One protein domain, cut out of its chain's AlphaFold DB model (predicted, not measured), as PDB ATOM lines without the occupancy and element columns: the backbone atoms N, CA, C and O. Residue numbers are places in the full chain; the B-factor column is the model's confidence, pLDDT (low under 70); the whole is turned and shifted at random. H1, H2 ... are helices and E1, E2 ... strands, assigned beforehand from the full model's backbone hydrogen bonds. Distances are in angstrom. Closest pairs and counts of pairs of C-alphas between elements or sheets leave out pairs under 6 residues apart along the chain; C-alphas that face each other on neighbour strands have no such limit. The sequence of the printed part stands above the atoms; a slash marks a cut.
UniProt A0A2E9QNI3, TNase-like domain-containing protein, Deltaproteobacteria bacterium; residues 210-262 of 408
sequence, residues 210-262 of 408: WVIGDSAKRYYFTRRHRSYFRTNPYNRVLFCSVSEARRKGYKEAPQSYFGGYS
ATOM      1  N   TRP A 210      -9.995  35.361 100.341       87.38
ATOM      2  CA  TRP A 210      -9.183  36.562 100.181       87.38
ATOM      3  C   TRP A 210      -8.586  36.648  98.776       87.38
ATOM      4  O   TRP A 210      -8.182  35.626  98.216       87.38
ATOM      5  N   VAL A 211      -8.436  37.859  98.248       91.81
ATOM      6  CA  VAL A 211      -7.387  38.143  97.261       91.81
ATOM      7  C   VAL A 211      -6.174  38.618  98.054       91.81
ATOM      8  O   VAL A 211      -6.307  39.476  98.923       91.81
ATOM      9  N   ILE A 212      -5.018  37.997  97.839       93.25
ATOM     10  CA  ILE A 212      -3.806  38.298  98.610       93.25
ATOM     11  C   ILE A 212      -2.941  39.244  97.790       93.25
ATOM     12  O   ILE A 212      -2.665  38.934  96.646       93.25
ATOM     13  N   GLY A 213      -2.510  40.358  98.362       92.81
ATOM     14  CA  GLY A 213      -1.511  41.266  97.815       92.81
ATOM     15  C   GLY A 213      -0.138  41.076  98.449       92.81
ATOM     16  O   GLY A 213      -0.035  40.588  99.576       92.81
ATOM     17  N   ASP A 214       0.892  41.498  97.728       92.56
ATOM     18  CA  ASP A 214       2.242  41.744  98.231       92.56
ATOM     19  C   ASP A 214       2.553  43.234  98.034       92.56
ATOM     20  O   ASP A 214       2.619  43.701  96.895       92.56
ATOM     21  N   SER A 215       2.649  43.991  99.128       92.38
ATOM     22  CA  SER A 215       2.818  45.448  99.100       92.38
ATOM     23  C   SER A 215       4.136  45.881  98.473       92.38
ATOM     24  O   SER A 215       4.153  46.896  97.784       92.38
ATOM     25  N   ALA A 216       5.202  45.096  98.643       89.88
ATOM     26  CA  ALA A 216       6.520  45.414  98.106       89.88
ATOM     27  C   ALA A 216       6.569  45.239  96.584       89.88
ATOM     28  O   ALA A 216       7.204  46.019  95.885       89.88
ATOM     29  N   LYS A 217       5.885  44.219  96.053       91.00
ATOM     30  CA  LYS A 217       5.856  43.944  94.604       91.00
ATOM     31  C   LYS A 217       4.663  44.561  93.878       91.00
ATOM     32  O   LYS A 217       4.596  44.488  92.657       91.00
ATOM     33  N   ARG A 218       3.693  45.108  94.619       94.75
ATOM     34  CA  ARG A 218       2.405  45.592  94.093       94.75
ATOM     35  C   ARG A 218       1.680  44.545  93.231       94.75
ATOM     36  O   ARG A 218       0.956  44.881  92.295       94.75
ATOM     37  N   TYR A 219       1.816  43.265  93.588       95.12
ATOM     38  CA  TYR A 219       1.104  42.157  92.942       95.12
ATOM     39  C   TYR A 219      -0.037  41.622  93.793       95.12
ATOM     40  O   TYR A 219       0.080  41.549  95.015       95.12
ATOM     41  N   TYR A 220      -1.114  41.172  93.151       95.31
ATOM     42  CA  TYR A 220      -2.163  40.379  93.776       95.31
ATOM     43  C   TYR A 220      -2.211  38.945  93.246       95.31
ATOM     44  O   TYR A 220      -1.851  38.631  92.114       95.31
ATOM     45  N   PHE A 221      -2.725  38.063  94.093       92.88
ATOM     46  CA  PHE A 221      -2.814  36.632  93.896       92.88
ATOM     47  C   PHE A 221      -4.246  36.185  94.166       92.88
ATOM     48  O   PHE A 221      -4.781  36.348  95.270       92.88
ATOM     49  N   THR A 222      -4.860  35.560  93.167       90.69
ATOM     50  CA  THR A 222      -6.112  34.819  93.343       90.69
ATOM     51  C   THR A 222      -5.818  33.416  93.869       90.69
ATOM     52  O   THR A 222      -4.692  32.916  93.790       90.69
ATOM     53  N   ARG A 223      -6.835  32.730  94.400       84.94
ATOM     54  CA  ARG A 223      -6.672  31.402  95.017       84.94
ATOM     55  C   ARG A 223      -6.039  30.352  94.099       84.94
ATOM     56  O   ARG A 223      -5.452  29.386  94.601       84.94
ATOM     57  N   ARG A 224      -6.217  30.516  92.788       84.62
ATOM     58  CA  ARG A 224      -5.725  29.608  91.746       84.62
ATOM     59  C   ARG A 224      -4.227  29.776  91.500       84.62
ATOM     60  O   ARG A 224      -3.587  28.841  91.030       84.62
ATOM     61  N   HIS A 225      -3.660  30.921  91.877       87.19
ATOM     62  CA  HIS A 225      -2.248  31.196  91.686       87.19
ATOM     63  C   HIS A 225      -1.373  30.285  92.563       87.19
ATOM     64  O   HIS A 225      -1.580  30.156  93.776       87.19
ATOM     65  N   ARG A 226      -0.339  29.675  91.970       84.88
ATOM     66  CA  ARG A 226       0.574  28.733  92.654       84.88
ATOM     67  C   ARG A 226       1.285  29.331  93.874       84.88
ATOM     68  O   ARG A 226       1.602  28.617  94.833       84.88
ATOM     69  N   SER A 227       1.485  30.647  93.840       86.50
ATOM     70  CA  SER A 227       2.150  31.439  94.881       86.50
ATOM     71  C   SER A 227       1.191  32.048  95.912       86.50
ATOM     72  O   SER A 227       1.657  32.713  96.826       86.50
ATOM     73  N   TYR A 228      -0.121  31.776  95.846       85.75
ATOM     74  CA  TYR A 228      -1.125  32.383  96.738       85.75
ATOM     75  C   TYR A 228      -0.783  32.257  98.238       85.75
ATOM     76  O   TYR A 228      -0.856  33.225  98.979       85.75
ATOM     77  N   PHE A 229      -0.334  31.080  98.691       82.50
ATOM     78  CA  PHE A 229       0.122  30.861 100.078       82.50
ATOM     79  C   PHE A 229       1.652  30.927 100.251       82.50
ATOM     80  O   PHE A 229       2.177  30.398 101.233       82.50
ATOM     81  N   ARG A 230       2.369  31.488  99.273       82.06
ATOM     82  CA  ARG A 230       3.832  31.671  99.278       82.06
ATOM     83  C   ARG A 230       4.237  33.146  99.265       82.06
ATOM     84  O   ARG A 230       5.413  33.448  99.120       82.06
ATOM     85  N   THR A 231       3.272  34.055  99.384       82.31
ATOM     86  CA  THR A 231       3.561  35.475  99.579       82.31
ATOM     87  C   THR A 231       4.210  35.682 100.936       82.31
ATOM     88  O   THR A 231       3.826  35.008 101.906       82.31
ATOM     89  N   ASN A 232       5.163  36.611 101.000       83.69
ATOM     90  CA  ASN A 232       5.766  37.020 102.258       83.69
ATOM     91  C   ASN A 232       4.640  37.515 103.192       83.69
ATOM     92  O   ASN A 232       3.888  38.410 102.806       83.69
ATOM     93  N   PRO A 233       4.440  36.902 104.374       84.50
ATOM     94  CA  PRO A 233       3.362  37.297 105.269       84.50
ATOM     95  C   PRO A 233       3.522  38.714 105.842       84.50
ATOM     96  O   PRO A 233       2.505  39.280 106.231       84.50
ATOM     97  N   TYR A 234       4.735  39.276 105.868       84.81
ATOM     98  CA  TYR A 234       5.001  40.629 106.374       84.81
ATOM     99  C   TYR A 234       4.620  41.723 105.366       84.81
ATOM    100  O   TYR A 234       4.097  42.757 105.755       84.81
ATOM    101  N   ASN A 235       4.735  41.442 104.066       88.00
ATOM    102  CA  ASN A 235       4.290  42.349 102.997       88.00
ATOM    103  C   ASN A 235       2.838  42.076 102.578       88.00
ATOM    104  O   ASN A 235       2.372  42.517 101.526       88.00
ATOM    105  N   ARG A 236       2.115  41.251 103.338       90.12
ATOM    106  CA  ARG A 236       0.835  40.731 102.884       90.12
ATOM    107  C   ARG A 236      -0.273  41.747 103.077       90.12
ATOM    108  O   ARG A 236      -0.656  42.063 104.197       90.12
ATOM    109  N   VAL A 237      -0.918  42.096 101.974       92.69
ATOM    110  CA  VAL A 237      -2.175  42.841 101.990       92.69
ATOM    111  C   VAL A 237      -3.321  41.881 101.694       92.69
ATOM    112  O   VAL A 237      -3.177  40.922 100.942       92.69
ATOM    113  N   LEU A 238      -4.473  42.078 102.323       93.31
ATOM    114  CA  LEU A 238      -5.661  41.274 102.058       93.31
ATOM    115  C   LEU A 238      -6.710  42.170 101.419       93.31
ATOM    116  O   LEU A 238      -7.013  43.222 101.965       93.31
ATOM    117  N   PHE A 239      -7.282  41.747 100.299       93.00
ATOM    118  CA  PHE A 239      -8.373  42.452  99.633       93.00
ATOM    119  C   PHE A 239      -9.650  41.622  99.678       93.00
ATOM    120  O   PHE A 239      -9.624  40.384  99.605       93.00
ATOM    121  N   CYS A 240     -10.788  42.309  99.768       88.94
ATOM    122  CA  CYS A 240     -12.098  41.690  99.702       88.94
ATOM    123  C   CYS A 240     -12.411  41.161  98.294       88.94
ATOM    124  O   CYS A 240     -13.197  40.222  98.203       88.94
ATOM    125  N   SER A 241     -11.844  41.736  97.222       86.88
ATOM    126  CA  SER A 241     -12.068  41.343  95.817       86.88
ATOM    127  C   SER A 241     -10.883  41.699  94.902       86.88
ATOM    128  O   SER A 241      -9.967  42.411  95.310       86.88
ATOM    129  N   VAL A 242     -10.913  41.209  93.655       89.44
ATOM    130  CA  VAL A 242      -9.927  41.565  92.613       89.44
ATOM    131  C   VAL A 242     -10.046  43.042  92.235       89.44
ATOM    132  O   VAL A 242      -9.040  43.741  92.185       89.44
ATOM    133  N   SER A 243     -11.275  43.533  92.050       86.62
ATOM    134  CA  SER A 243     -11.561  44.952  91.791       86.62
ATOM    135  C   SER A 243     -10.979  45.873  92.873       86.62
ATOM    136  O   SER A 243     -10.364  46.891  92.565       86.62
ATOM    137  N   GLU A 244     -11.069  45.491  94.154       90.00
ATOM    138  CA  GLU A 244     -10.431  46.259  95.228       90.00
ATOM    139  C   GLU A 244      -8.905  46.301  95.092       90.00
ATOM    140  O   GLU A 244      -8.321  47.369  95.254       90.00
ATOM    141  N   ALA A 245      -8.270  45.164  94.795       93.81
ATOM    142  CA  ALA A 245      -6.822  45.103  94.617       93.81
ATOM    143  C   ALA A 245      -6.364  46.026  93.474       93.81
ATOM    144  O   ALA A 245      -5.453  46.831  93.661       93.81
ATOM    145  N   ARG A 246      -7.050  45.967  92.326       93.44
ATOM    146  CA  ARG A 246      -6.750  46.791  91.145       93.44
ATOM    147  C   ARG A 246      -6.904  48.285  91.415       93.44
ATOM    148  O   ARG A 246      -5.983  49.035  91.124       93.44
ATOM    149  N   ARG A 247      -8.004  48.711  92.049       94.25
ATOM    150  CA  ARG A 247      -8.200  50.124  92.441       94.25
ATOM    151  C   ARG A 247      -7.117  50.638  93.388       94.25
ATOM    152  O   ARG A 247      -6.820  51.820  93.386       94.25
ATOM    153  N   LYS A 248      -6.520  49.754  94.191       95.56
ATOM    154  CA  LYS A 248      -5.388  50.076  95.075       95.56
ATOM    155  C   LYS A 248      -4.024  49.997  94.371       95.56
ATOM    156  O   LYS A 248      -2.994  49.976  95.047       95.56
ATOM    157  N   GLY A 249      -4.009  49.905  93.040       95.81
ATOM    158  CA  GLY A 249      -2.801  49.889  92.217       95.81
ATOM    159  C   GLY A 249      -2.083  48.540  92.150       95.81
ATOM    160  O   GLY A 249      -0.916  48.499  91.775       95.81
ATOM    161  N   TYR A 250      -2.728  47.430  92.532       96.69
ATOM    162  CA  TYR A 250      -2.102  46.106  92.458       96.69
ATOM    163  C   TYR A 250      -2.372  45.441  91.107       96.69
ATOM    164  O   TYR A 250      -3.521  45.346  90.665       96.69
ATOM    165  N   LYS A 251      -1.319  44.899  90.491       96.06
ATOM    166  CA  LYS A 251      -1.381  44.135  89.233       96.06
ATOM    167  C   LYS A 251      -1.514  42.636  89.510       96.06
ATOM    168  O   LYS A 251      -1.088  42.156  90.558       96.06
ATOM    169  N   GLU A 252      -2.117  41.870  88.601       93.31
ATOM    170  CA  GLU A 252      -2.168  40.410  88.765       93.31
ATOM    171  C   GLU A 252      -0.764  39.826  88.652       93.31
ATOM    172  O   GLU A 252      -0.028  40.170  87.730       93.31
ATOM    173  N   ALA A 253      -0.391  38.935  89.568       92.81
ATOM    174  CA  ALA A 253       0.888  38.253  89.462       92.81
ATOM    175  C   ALA A 253       0.941  37.386  88.184       92.81
ATOM    176  O   ALA A 253       0.018  36.589  87.960       92.81
ATOM    177  N   PRO A 254       2.019  37.475  87.379       89.12
ATOM    178  CA  PRO A 254       2.229  36.589  86.236       89.12
ATOM    179  C   PRO A 254       2.207  35.118  86.658       89.12
ATOM    180  O   PRO A 254       2.703  34.781  87.729       89.12
ATOM    181  N   GLN A 255       1.724  34.202  85.811       86.12
ATOM    182  CA  GLN A 255       1.737  32.764  86.148       86.12
ATOM    183  C   GLN A 255       3.160  32.213  86.345       86.12
ATOM    184  O   GLN A 255       3.362  31.267  87.115       86.12
ATOM    185  N   SER A 256       4.147  32.832  85.691       82.81
ATOM    186  CA  SER A 256       5.578  32.587  85.889       82.81
ATOM    187  C   SER A 256       6.077  33.050  87.264       82.81
ATOM    188  O   SER A 256       7.064  32.512  87.759       82.81
ATOM    189  N   TYR A 257       5.365  33.931  87.974       82.81
ATOM    190  CA  TYR A 257       5.775  34.390  89.297       82.81
ATOM    191  C   TYR A 257       5.796  33.242  90.312       82.81
ATOM    192  O   TYR A 257       4.800  32.541  90.566       82.81
ATOM    193  N   PHE A 258       6.939  33.082  90.964       79.19
ATOM    194  CA  PHE A 258       7.134  32.109  92.023       79.19
ATOM    195  C   PHE A 258       7.598  32.810  93.297       79.19
ATOM    196  O   PHE A 258       8.713  33.303  93.386       79.19
ATOM    197  N   GLY A 259       6.719  32.859  94.300       69.06
ATOM    198  CA  GLY A 259       7.049  33.470  95.586       69.06
ATOM    199  C   GLY A 259       8.082  32.634  96.346       69.06
ATOM    200  O   GLY A 259       7.844  31.446  96.591       69.06
ATOM    201  N   GLY A 260       9.190  33.272  96.732       63.53
ATOM    202  CA  GLY A 260      10.342  32.654  97.397       63.53
ATOM    203  C   GLY A 260      10.194  32.403  98.902       63.53
ATOM    204  O   GLY A 260      11.074  31.789  99.495       63.53
ATOM    205  N   TYR A 261       9.087  32.808  99.545       64.12
ATOM    206  CA  TYR A 261       8.916  32.582 100.986       64.12
ATOM    207  C   TYR A 261       8.759  31.076 101.280       64.12
ATOM    208  O   TYR A 261       7.699  30.468 101.055       64.12
ATOM    209  N   SER A 262       9.852  30.450 101.727       53.19
ATOM    210  CA  SER A 262       9.978  28.998 101.847       53.19
ATOM    211  C   SER A 262       9.170  28.442 103.031       53.19
ATOM    212  O   SER A 262       9.040  29.028 104.102       53.19
TER     213      SER A 262
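AT A GLANCE: This is residues 210 to 262 of the 408 residues of the protein "TNase-like domain-containing protein" of Deltaproteobacteria bacterium (UniProt A0A2E9QNI3). With little regular structure, this is a small antiparallel sheet, order E2 E1 E3, with one short helix, H1, over one face and two long loops. Of the last loop, residues 251 to 252 pair parallel with residues 219 to 220 of E2. The printed part has 53 residues, with E1, E2, E3 and H1 in chain order; the class is mixed, with only 17 residues in named elements. It is compact, radius of gyration of the C-alphas 9.7 A, spanning 29 by 21 by 16 A.

IN THESE COORDINATES: E1, residues 211 to 214, begins at C-alpha (-7.387, 38.143, 97.261) and measures 10.3 A. E2 is residues 219 to 221, 6.8 A; E3, residues 236 to 239, 9.9 A. H1, residues 242 to 247, 8.7 A, ends at C-alpha (-8.200, 50.124, 92.441).

HOW THE PARTS SIT: Inner strand E1 pairs with E3 (N 213 to O 237, 2.7 A) and, as a hairpin, with E2 (N 221 to O 212, 2.7 A). H1 is on the sheet, height 8.7 A, over E1 and along the strands, 16 degrees on the local plane; their closest C-alphas, Val 211 and Val 242, are 6.3 A apart. Every O i to N i+4 pair in H1 is within hydrogen-bond range.

THE WHOLE: The C-alphas farthest apart, Arg 247 and Ser 262, are 29.4 A apart. The printed part has no cut; E2 to E3 is a long link. Residues 259 to 262 have pLDDT under 70.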